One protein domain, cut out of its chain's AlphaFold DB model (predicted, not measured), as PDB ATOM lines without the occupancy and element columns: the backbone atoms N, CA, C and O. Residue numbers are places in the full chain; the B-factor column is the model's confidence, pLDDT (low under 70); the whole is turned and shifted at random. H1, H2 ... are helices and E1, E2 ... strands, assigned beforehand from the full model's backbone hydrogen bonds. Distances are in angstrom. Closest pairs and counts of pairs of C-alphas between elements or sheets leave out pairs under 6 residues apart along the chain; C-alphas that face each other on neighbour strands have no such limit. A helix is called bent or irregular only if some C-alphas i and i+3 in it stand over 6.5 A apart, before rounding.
ATOM      1  N   LYS A   2      26.895  46.095  42.401       43.75
ATOM      2  CA  LYS A   2      27.973  45.903  43.391       43.75
ATOM      3  C   LYS A   2      29.330  46.034  42.684       43.75
ATOM      4  O   LYS A   2      29.940  45.019  42.364       43.75
ATOM      5  N   PRO A   3      29.764  47.259  42.344       50.34
ATOM      6  CA  PRO A   3      31.176  47.510  42.094       50.34
ATOM      7  C   PRO A   3      31.909  47.428  43.445       50.34
ATOM      8  O   PRO A   3      31.298  47.772  44.449       50.34
ATOM      9  N   GLU A   4      33.160  46.951  43.457       55.69
ATOM     10  CA  GLU A   4      34.226  47.186  44.473       55.69
ATOM     11  C   GLU A   4      35.026  45.950  44.921       55.69
ATOM     12  O   GLU A   4      36.067  46.126  45.539       55.69
ATOM     13  N   LEU A   5      34.645  44.715  44.580       71.88
ATOM     14  CA  LEU A   5      35.424  43.543  45.028       71.88
ATOM     15  C   LEU A   5      36.442  43.009  44.011       71.88
ATOM     16  O   LEU A   5      37.247  42.156  44.373       71.88
ATOM     17  N   ARG A   6      36.418  43.487  42.760       85.69
ATOM     18  CA  ARG A   6      37.410  43.109  41.744       85.69
ATOM     19  C   ARG A   6      38.482  44.182  41.612       85.69
ATOM     20  O   ARG A   6      38.167  45.355  41.415       85.69
ATOM     21  N   GLU A   7      39.734  43.763  41.671       88.44
ATOM     22  CA  GLU A   7      40.915  44.609  41.559       88.44
ATOM     23  C   GLU A   7      41.784  44.158  40.388       88.44
ATOM     24  O   GLU A   7      41.982  42.965  40.183       88.44
ATOM     25  N   LYS A   8      42.348  45.103  39.633       90.06
ATOM     26  CA  LYS A   8      43.285  44.783  38.548       90.06
ATOM     27  C   LYS A   8      44.676  44.490  39.092       90.06
ATOM     28  O   LYS A   8      45.121  45.160  40.024       90.06
ATOM     29  N   HIS A   9      45.393  43.553  38.470       90.31
ATOM     30  CA  HIS A   9      46.806  43.358  38.781       90.31
ATOM     31  C   HIS A   9      47.580  44.655  38.495       90.31
ATOM     32  O   HIS A   9      47.446  45.194  37.390       90.31
ATOM     33  N   PRO A  10      48.447  45.127  39.408       87.12
ATOM     34  CA  PRO A  10      49.231  46.344  39.185       87.12
ATOM     35  C   PRO A  10      50.167  46.225  37.974       87.12
ATOM     36  O   PRO A  10      50.354  47.183  37.236       87.12
ATOM     37  N   ASP A  11      50.709  45.028  37.741       86.75
ATOM     38  CA  ASP A  11      51.652  44.758  36.648       86.75
ATOM     39  C   ASP A  11      51.040  44.118  35.392       86.75
ATOM     40  O   ASP A  11      51.724  43.990  34.380       86.75
ATOM     41  N   TYR A  12      49.793  43.648  35.470       88.94
ATOM     42  CA  TYR A  12      49.117  42.898  34.404       88.94
ATOM     43  C   TYR A  12      47.645  43.341  34.344       88.94
ATOM     44  O   TYR A  12      46.756  42.617  34.782       88.94
ATOM     45  N   PRO A  13      47.354  44.552  33.841       88.75
ATOM     46  CA  PRO A  13      46.062  45.224  34.038       88.75
ATOM     47  C   PRO A  13      44.864  44.574  33.318       88.75
ATOM     48  O   PRO A  13      43.730  45.038  33.465       88.75
ATOM     49  N   PHE A  14      45.106  43.530  32.523       86.25
ATOM     50  CA  PHE A  14      44.091  42.667  31.914       86.25
ATOM     51  C   PHE A  14      43.701  41.476  32.814       86.25
ATOM     52  O   PHE A  14      42.841  40.681  32.442       86.25
ATOM     53  N   ILE A  15      44.329  41.354  33.983       87.94
ATOM     54  CA  ILE A  15      44.053  40.347  35.005       87.94
ATOM     55  C   ILE A  15      43.340  41.022  36.171       87.94
ATOM     56  O   ILE A  15      43.775  42.076  36.641       87.94
ATOM     57  N   GLU A  16      42.265  40.404  36.648       89.19
ATOM     58  CA  GLU A  16      41.488  40.857  37.800       89.19
ATOM     59  C   GLU A  16      41.480  39.795  38.903       89.19
ATOM     60  O   GLU A  16      41.390  38.603  38.613       89.19
ATOM     61  N   PHE A  17      41.499  40.229  40.162       87.38
ATOM     62  CA  PHE A  17      41.370  39.383  41.348       87.38
ATOM     63  C   PHE A  17      40.234  39.846  42.223       87.38
ATOM     64  O   PHE A  17      39.872  41.018  42.218       87.38
ATOM     65  N   GLY A  18      39.729  38.941  43.040       86.12
ATOM     66  CA  GLY A  18      38.718  39.255  44.030       86.12
ATOM     67  C   GLY A  18      38.285  38.011  44.794       86.12
ATOM     68  O   GLY A  18      38.636  36.896  44.402       86.12
ATOM     69  N   PRO A  19      37.512  38.174  45.871       82.12
ATOM     70  CA  PRO A  19      36.893  37.048  46.554       82.12
ATOM     71  C   PRO A  19      35.898  36.333  45.631       82.12
ATOM     72  O   PRO A  19      35.355  36.940  44.706       82.12
ATOM     73  N   ALA A  20      35.583  35.071  45.924       77.19
ATOM     74  CA  ALA A  20      34.610  34.259  45.185       77.19
ATOM     75  C   ALA A  20      33.292  35.002  44.899       77.19
ATOM     76  O   ALA A  20      32.797  35.016  43.773       77.19
ATOM     77  N   ALA A  21      32.770  35.716  45.902       75.44
ATOM     78  CA  ALA A  21      31.535  36.496  45.804       75.44
ATOM     79  C   ALA A  21      31.599  37.670  44.804       75.44
ATOM     80  O   ALA A  21      30.575  38.278  44.494       75.44
ATOM     81  N   ALA A  22      32.794  38.031  44.326       79.38
ATOM     82  CA  ALA A  22      32.979  39.006  43.261       79.38
ATOM     83  C   ALA A  22      32.791  38.387  41.869       79.38
ATOM     84  O   ALA A  22      32.505  39.123  40.924       79.38
ATOM     85  N   PHE A  23      32.972  37.073  41.722       78.00
ATOM     86  CA  PHE A  23      32.951  36.365  40.438       78.00
ATOM     87  C   PHE A  23      31.703  35.513  40.230       78.00
ATOM     88  O   PHE A  23      31.228  35.433  39.101       78.00
ATOM     89  N   PHE A  24      31.161  34.942  41.302       75.12
ATOM     90  CA  PHE A  24      29.986  34.081  41.268       75.12
ATOM     91  C   PHE A  24      28.784  34.777  41.908       75.12
ATOM     92  O   PHE A  24      28.922  35.470  42.922       75.12
ATOM     93  N   GLU A  25      27.593  34.577  41.344       66.12
ATOM     94  CA  GLU A  25      26.363  34.872  42.074       66.12
ATOM     95  C   GLU A  25      26.228  33.853  43.215       66.12
ATOM     96  O   GLU A  25      26.529  32.674  43.048       66.12
ATOM     97  N   ILE A  26      25.826  34.303  44.406       56.16
ATOM     98  CA  ILE A  26      25.830  33.466  45.623       56.16
ATOM     99  C   ILE A  26      24.925  32.226  45.462       56.16
ATOM    100  O   ILE A  26      25.184  31.207  46.092       56.16
ATOM    101  N   GLU A  27      23.916  32.284  44.586       54.72
ATOM    102  CA  GLU A  27      23.032  31.152  44.261       54.72
ATOM    103  C   GLU A  27      23.706  30.081  43.375       54.72
ATOM    104  O   GLU A  27      23.315  28.918  43.435       54.72
ATOM    105  N   ASP A  28      24.752  30.429  42.616       52.53
ATOM    106  CA  ASP A  28      25.489  29.486  41.758       52.53
ATOM    107  C   ASP A  28      26.556  28.689  42.523       52.53
ATOM    108  O   ASP A  28      26.981  27.631  42.054       52.53
ATOM    109  N   ILE A  29      26.974  29.150  43.708       54.19
ATOM    110  CA  ILE A  29      28.032  28.514  44.517       54.19
ATOM    111  C   ILE A  29      27.636  27.092  44.950       54.19
ATOM    112  O   ILE A  29      28.485  26.203  44.968       54.19
ATOM    113  N   ASP A  30      26.347  26.850  45.205       51.75
ATOM    114  CA  ASP A  30      25.823  25.524  45.570       51.75
ATOM    115  C   ASP A  30      25.715  24.557  44.370       51.75
ATOM    116  O   ASP A  30      25.502  23.357  44.553       51.75
ATOM    117  N   SER A  31      25.854  25.056  43.133       52.16
ATOM    118  CA  SER A  31      25.662  24.276  41.898       52.16
ATOM    119  C   SER A  31      26.962  23.748  41.277       52.16
ATOM    120  O   SER A  31      26.931  22.851  40.427       52.16
ATOM    121  N   VAL A  32      28.117  24.259  41.713       51.72
ATOM    122  CA  VAL A  32      29.422  23.808  41.227       51.72
ATOM    123  C   VAL A  32      29.899  22.658  42.116       51.72
ATOM    124  O   VAL A  32      30.038  22.804  43.323       51.72
ATOM    125  N   ASN A  33      30.209  21.500  41.524       50.78
ATOM    126  CA  ASN A  33      30.798  20.315  42.185       50.78
ATOM    127  C   ASN A  33      32.220  20.557  42.764       50.78
ATOM    128  O   ASN A  33      33.013  19.632  42.937       50.78
ATOM    129  N   THR A  34      32.580  21.813  43.005       54.69
ATOM    130  CA  THR A  34      33.866  22.298  43.486       54.69
ATOM    131  C   THR A  34      33.562  23.112  44.734       54.69
ATOM    132  O   THR A  34      32.724  24.005  44.686       54.69
ATOM    133  N   VAL A  35      34.185  22.784  45.865       60.22
ATOM    134  CA  VAL A  35      33.984  23.524  47.119       60.22
ATOM    135  C   VAL A  35      34.573  24.924  46.932       60.22
ATOM    136  O   VAL A  35      35.773  25.108  47.082       60.22
ATOM    137  N   ILE A  36      33.740  25.887  46.536       63.19
ATOM    138  CA  ILE A  36      34.092  27.306  46.448       63.19
ATOM    139  C   ILE A  36      33.871  27.887  47.843       63.19
ATOM    140  O   ILE A  36      32.727  28.041  48.280       63.19
ATOM    141  N   LEU A  37      34.943  28.191  48.578       63.88
ATOM    142  CA  LEU A  37      34.787  28.863  49.863       63.88
ATOM    143  C   LEU A  37      34.620  30.363  49.622       63.88
ATOM    144  O   LEU A  37      35.332  30.975  48.835       63.88
ATOM    145  N   SER A  38      33.688  30.997  50.333       63.59
ATOM    146  CA  SER A  38      33.457  32.450  50.208       63.59
ATOM    147  C   SER A  38      34.687  33.317  50.533       63.59
ATOM    148  O   SER A  38      34.743  34.475  50.118       63.59
ATOM    149  N   SER A  39      35.656  32.759  51.268       65.38
ATOM    150  CA  SER A  39      36.947  33.368  51.606       65.38
ATOM    151  C   SER A  39      37.996  33.250  50.502       65.38
ATOM    152  O   SER A  39      38.999  33.957  50.566       65.38
ATOM    153  N   ASP A  40      37.781  32.375  49.522       76.44
ATOM    154  CA  ASP A  40      38.756  32.097  48.478       76.44
ATOM    155  C   ASP A  40      38.882  33.281  47.526       76.44
ATOM    156  O   ASP A  40      37.892  33.877  47.082       76.44
ATOM    157  N   TRP A  41      40.123  33.594  47.181       80.69
ATOM    158  CA  TRP A  41      40.458  34.566  46.155       80.69
ATOM    159  C   TRP A  41      40.569  33.882  44.801       80.69
ATOM    160  O   TRP A  41      41.160  32.817  44.684       80.69
ATOM    161  N   TYR A  42      40.030  34.520  43.772       82.75
ATOM    162  CA  TYR A  42      40.049  34.045  42.395       82.75
ATOM    163  C   TYR A  42      40.762  35.041  41.494       82.75
ATOM    164  O   TYR A  42      40.863  36.231  41.805       82.75
ATOM    165  N   MET A  43      41.215  34.536  40.351       86.19
ATOM    166  CA  MET A  43      41.829  35.305  39.280       86.19
ATOM    167  C   MET A  43      41.030  35.111  37.993       86.19
ATOM    168  O   MET A  43      40.776  33.980  37.580       86.19
ATOM    169  N   SER A  44      40.692  36.208  37.324       85.88
ATOM    170  CA  SER A  44      40.202  36.196  35.947       85.88
ATOM    171  C   SER A  44      41.183  36.909  35.032       85.88
ATOM    172  O   SER A  44      41.843  37.864  35.438       85.88
ATOM    173  N   ILE A  45      41.276  36.462  33.789       80.75
ATOM    174  CA  ILE A  45      42.153  37.052  32.785       80.75
ATOM    175  C   ILE A  45      41.306  37.376  31.566       80.75
ATOM    176  O   ILE A  45      40.685  36.499  30.980       80.75
ATOM    177  N   ASN A  46      41.250  38.658  31.206       76.50
ATOM    178  CA  ASN A  46      40.424  39.163  30.111       76.50
ATOM    179  C   ASN A  46      38.941  38.713  30.191       76.50
ATOM    180  O   ASN A  46      38.274  38.571  29.170       76.50
ATOM    181  N   GLY A  47      38.431  38.509  31.411       74.75
ATOM    182  CA  GLY A  47      37.062  38.058  31.684       74.75
ATOM    183  C   GLY A  47      36.893  36.546  31.851       74.75
ATOM    184  O   GLY A  47      35.870  36.131  32.392       74.75
ATOM    185  N   ASP A  48      37.891  35.738  31.482       77.50
ATOM    186  CA  ASP A  48      37.857  34.288  31.676       77.50
ATOM    187  C   ASP A  48      38.348  33.933  33.081       77.50
ATOM    188  O   ASP A  48      39.468  34.264  33.482       77.50
ATOM    189  N   LEU A  49      37.485  33.280  33.860       73.62
ATOM    190  CA  LEU A  49      37.772  32.924  35.244       73.62
ATOM    191  C   LEU A  49      38.658  31.678  35.312       73.62
ATOM    192  O   LEU A  49      38.290  30.606  34.829       73.62
ATOM    193  N   GLY A  50      39.811  31.801  35.965       68.06
ATOM    194  CA  GLY A  50      40.614  30.647  36.339       68.06
ATOM    195  C   GLY A  50      39.918  29.840  37.431       68.06
ATOM    196  O   GLY A  50      39.421  30.403  38.401       68.06
ATOM    197  N   LEU A  51      39.942  28.511  37.327       65.94
ATOM    198  CA  LEU A  51      39.416  27.606  38.360       65.94
ATOM    199  C   LEU A  51      40.348  27.475  39.585       65.94
ATOM    200  O   LEU A  51      40.285  26.484  40.307       65.94
ATOM    201  N   PHE A  52      41.244  28.439  39.799       72.31
ATOM    202  CA  PHE A  52      42.185  28.432  40.913       72.31
ATOM    203  C   PHE A  52      41.680  29.341  42.024       72.31
ATOM    204  O   PHE A  52      41.367  30.507  41.770       72.31
ATOM    205  N   SER A  53      41.637  28.798  43.237       75.69
ATOM    206  CA  SER A  53      41.435  29.555  44.462       75.69
ATOM    207  C   SER A  53      42.756  29.780  45.195       75.69
ATOM    208  O   SER A  53      43.698  28.991  45.086       75.69
ATOM    209  N   TYR A  54      42.805  30.877  45.941       78.62
ATOM    210  CA  TYR A  54      43.927  31.279  46.774       78.62
ATOM    211  C   TYR A  54      43.431  31.606  48.182       78.62
ATOM    212  O   TYR A  54      42.374  32.221  48.334       78.62
ATOM    213  N   ASP A  55      44.226  31.252  49.193       79.75
ATOM    214  CA  ASP A  55      43.916  31.539  50.600       79.75
ATOM    215  C   ASP A  55      43.902  33.052  50.889       79.75
ATOM    216  O   ASP A  55      43.197  33.526  51.782       79.75
ATOM    217  N   ASP A  56      44.674  33.828  50.120       81.56
ATOM    218  CA  ASP A  56      44.775  35.276  50.252       81.56
ATOM    219  C   ASP A  56      45.120  35.988  48.930       81.56
ATOM    220  O   ASP A  56      45.510  35.394  47.918       81.56
ATOM    221  N   LYS A  57      44.976  37.317  48.960       81.69
ATOM    222  CA  LYS A  57      45.271  38.223  47.843       81.69
ATOM    223  C   LYS A  57      46.736  38.182  47.409       81.69
ATOM    224  O   LYS A  57      47.016  38.285  46.218       81.69
ATOM    225  N   GLU A  58      47.672  38.105  48.353       84.56
ATOM    226  CA  GLU A  58      49.107  38.176  48.054       84.56
ATOM    227  C   GLU A  58      49.552  36.955  47.244       84.56
ATOM    228  O   GLU A  58      50.264  37.087  46.247       84.56
ATOM    229  N   SER A  59      49.048  35.782  47.613       84.19
ATOM    230  CA  SER A  59      49.234  34.529  46.891       84.19
ATOM    231  C   SER A  59      48.680  34.623  45.471       84.19
ATOM    232  O   SER A  59      49.380  34.276  44.519       84.19
ATOM    233  N   ALA A  60      47.473  35.175  45.306       81.88
ATOM    234  CA  ALA A  60      46.866  35.365  43.992       81.88
ATOM    235  C   ALA A  60      47.687  36.311  43.088       81.88
ATOM    236  O   ALA A  60      47.901  36.013  41.914       81.88
ATOM    237  N   LEU A  61      48.201  37.420  43.638       83.06
ATOM    238  CA  LEU A  61      49.051  38.374  42.911       83.06
ATOM    239  C   LEU A  61      50.396  37.756  42.494       83.06
ATOM    240  O   LEU A  61      50.851  37.929  41.364       83.06
ATOM    241  N   ASN A  62      51.040  37.015  43.394       84.44
ATOM    242  CA  ASN A  62      52.367  36.455  43.141       84.44
ATOM    243  C   ASN A  62      52.347  35.294  42.132       84.44
ATOM    244  O   ASN A  62      53.330  35.076  41.418       84.44
ATOM    245  N   ASP A  63      51.232  34.570  42.036       83.75
ATOM    246  CA  ASP A  63      51.127  33.359  41.220       83.75
ATOM    247  C   ASP A  63      50.835  33.632  39.732       83.75
ATOM    248  O   ASP A  63      50.998  32.756  38.880       83.75
ATOM    249  N   VAL A  64      50.489  34.872  39.376       80.50
ATOM    250  CA  VAL A  64      50.131  35.289  38.006       80.50
ATOM    251  C   VAL A  64      51.114  34.822  36.950       80.50
ATOM    252  O   VAL A  64      50.716  34.302  35.910       80.50
ATOM    253  N   LYS A  65      52.415  35.003  37.198       75.69
ATOM    254  CA  LYS A  65      53.448  34.604  36.236       75.69
ATOM    255  C   LYS A  65      53.453  33.095  36.030       75.69
ATOM    256  O   LYS A  65      53.591  32.642  34.897       75.69
ATOM    257  N   SER A  66      53.299  32.330  37.107       79.00
ATOM    258  CA  SER A  66      53.239  30.876  37.016       79.00
ATOM    259  C   SER A  66      51.997  30.447  36.241       79.00
ATOM    260  O   SER A  66      52.106  29.687  35.282       79.00
ATOM    261  N   ARG A  67      50.829  31.014  36.556       79.81
ATOM    262  CA  ARG A  67      49.587  30.674  35.852       79.81
ATOM    263  C   ARG A  67      49.629  31.030  34.377       79.81
ATOM    264  O   ARG A  67      49.383  30.166  33.540       79.81
ATOM    265  N   LEU A  68      49.998  32.267  34.055       79.06
ATOM    266  CA  LEU A  68      50.000  32.768  32.685       79.06
ATOM    267  C   LEU A  68      50.986  31.998  31.796       79.06
ATOM    268  O   LEU A  68      50.657  31.660  30.660       79.06
ATOM    269  N   PHE A  69      52.184  31.700  32.306       76.75
ATOM    270  CA  PHE A  69      53.266  31.174  31.474       76.75
ATOM    271  C   PHE A  69      53.530  29.671  31.643       76.75
ATOM    272  O   PHE A  69      53.943  29.037  30.673       76.75
ATOM    273  N   ASN A  70      53.261  29.075  32.808       74.00
ATOM    274  CA  ASN A  70      53.523  27.650  33.053       74.00
ATOM    275  C   ASN A  70      52.268  26.784  32.949       74.00
ATOM    276  O   ASN A  70      52.342  25.715  32.344       74.00
ATOM    277  N   ASP A  71      51.143  27.227  33.512       74.69
ATOM    278  CA  ASP A  71      49.943  26.384  33.593       74.69
ATOM    279  C   ASP A  71      49.034  26.565  32.383       74.69
ATOM    280  O   ASP A  71      48.670  25.589  31.729       74.69
ATOM    281  N   TRP A  72      48.692  27.807  32.047       73.19
ATOM    282  CA  TRP A  72      47.810  28.094  30.919       73.19
ATOM    283  C   TRP A  72      48.532  28.004  29.586       73.19
ATOM    284  O   TRP A  72      47.944  27.564  28.601       73.19
ATOM    285  N   LYS A  73      49.813  28.397  29.560       73.94
ATOM    286  CA  LYS A  73      50.656  28.419  28.353       73.94
ATOM    287  C   LYS A  73      49.974  29.107  27.165       73.94
ATOM    288  O   LYS A  73      50.249  28.772  26.012       73.94
TER     289      LYS A  73
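This is residues 2 to 73 of the 130 residues of an uncharacterized protein of Crocinitomicaceae bacterium (UniProt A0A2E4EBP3). A small three-stranded antiparallel sheet, E1 E2 E3, forms the middle of the domain, with the longer helix H2 set slantwise over one face and the very short helix H1 over the other. The long link of residues 24 to 40 loops out on the side of H1, and the unnamed opening stretch runs past the E1 edge. The printed part has 72 residues, with two named helices and three named strands in the order E1 H1 E2 E3 H2; the class is mixed, helices and strands. The whole is compact, with a radius of gyration of the C-alphas of 11.8 A, and its outline is rounded, spanning 32 by 26 by 20 A.

Strand E1 is residues 15 to 19, 14.0 A long, beginning at C-alpha 15 at (44.053, 40.347, 35.005). E2 is residues 41 to 45, 13.7 A. E3, the longest strand, is residues 48 to 54, 16.5 A. H2 is residues 57 to 71, 19.1 A, and ends at C-alpha 71 at (49.943, 26.384, 33.593). H1 is residues 20 to 23, with C-alpha 20 at (34.610, 34.259, 45.185).

E2 is the inner strand, and E1 and E3 are the edge strands. E1 and E2 are antiparallel at 156 degrees, with N 16 and O 44 within hydrogen-bond range at 2.8 A. E2 and E3 form an antiparallel hairpin at 153 degrees, with N 50 and O 43 within hydrogen-bond range at 2.9 A. Residues 7 to 8 pair antiparallel with residues 16 to 17 of E1. H2 is on the sheet at a height over the sheet of 8.2 A. It lies over E3 and, only just, over E1 and E2, with 3 C-alphas on each. On the local plane it runs slantwise to the strands, at 51 degrees to E3. Its closest C-alphas to E3 are those of Tyr 54 and Ala 60, 5.8 A apart. H2 is irregular: C-alphas 62 and 65 are 7.2 A apart. In H2, 8 of 11 O i to N i+4 pairs are within hydrogen-bond range; H1 is too short for such a pair. H1 is on the opposite face at a height over the sheet of 8.4 A, only just over E2, with 3 C-alphas on it. H1 and H2 are apart.

The two C-alphas farthest apart, those of Asp 11 and Ser 31, are 33.5 A apart. The printed part has no cut. The link from H1 to E2, 17 residues, is long; the links E1 to H1, E2 to E3 and E3 to H2 are tight. The mean pLDDT of the printed part is 74.4, and residues 2 to 4, 25 to 39 and 50 to 51 are under 70.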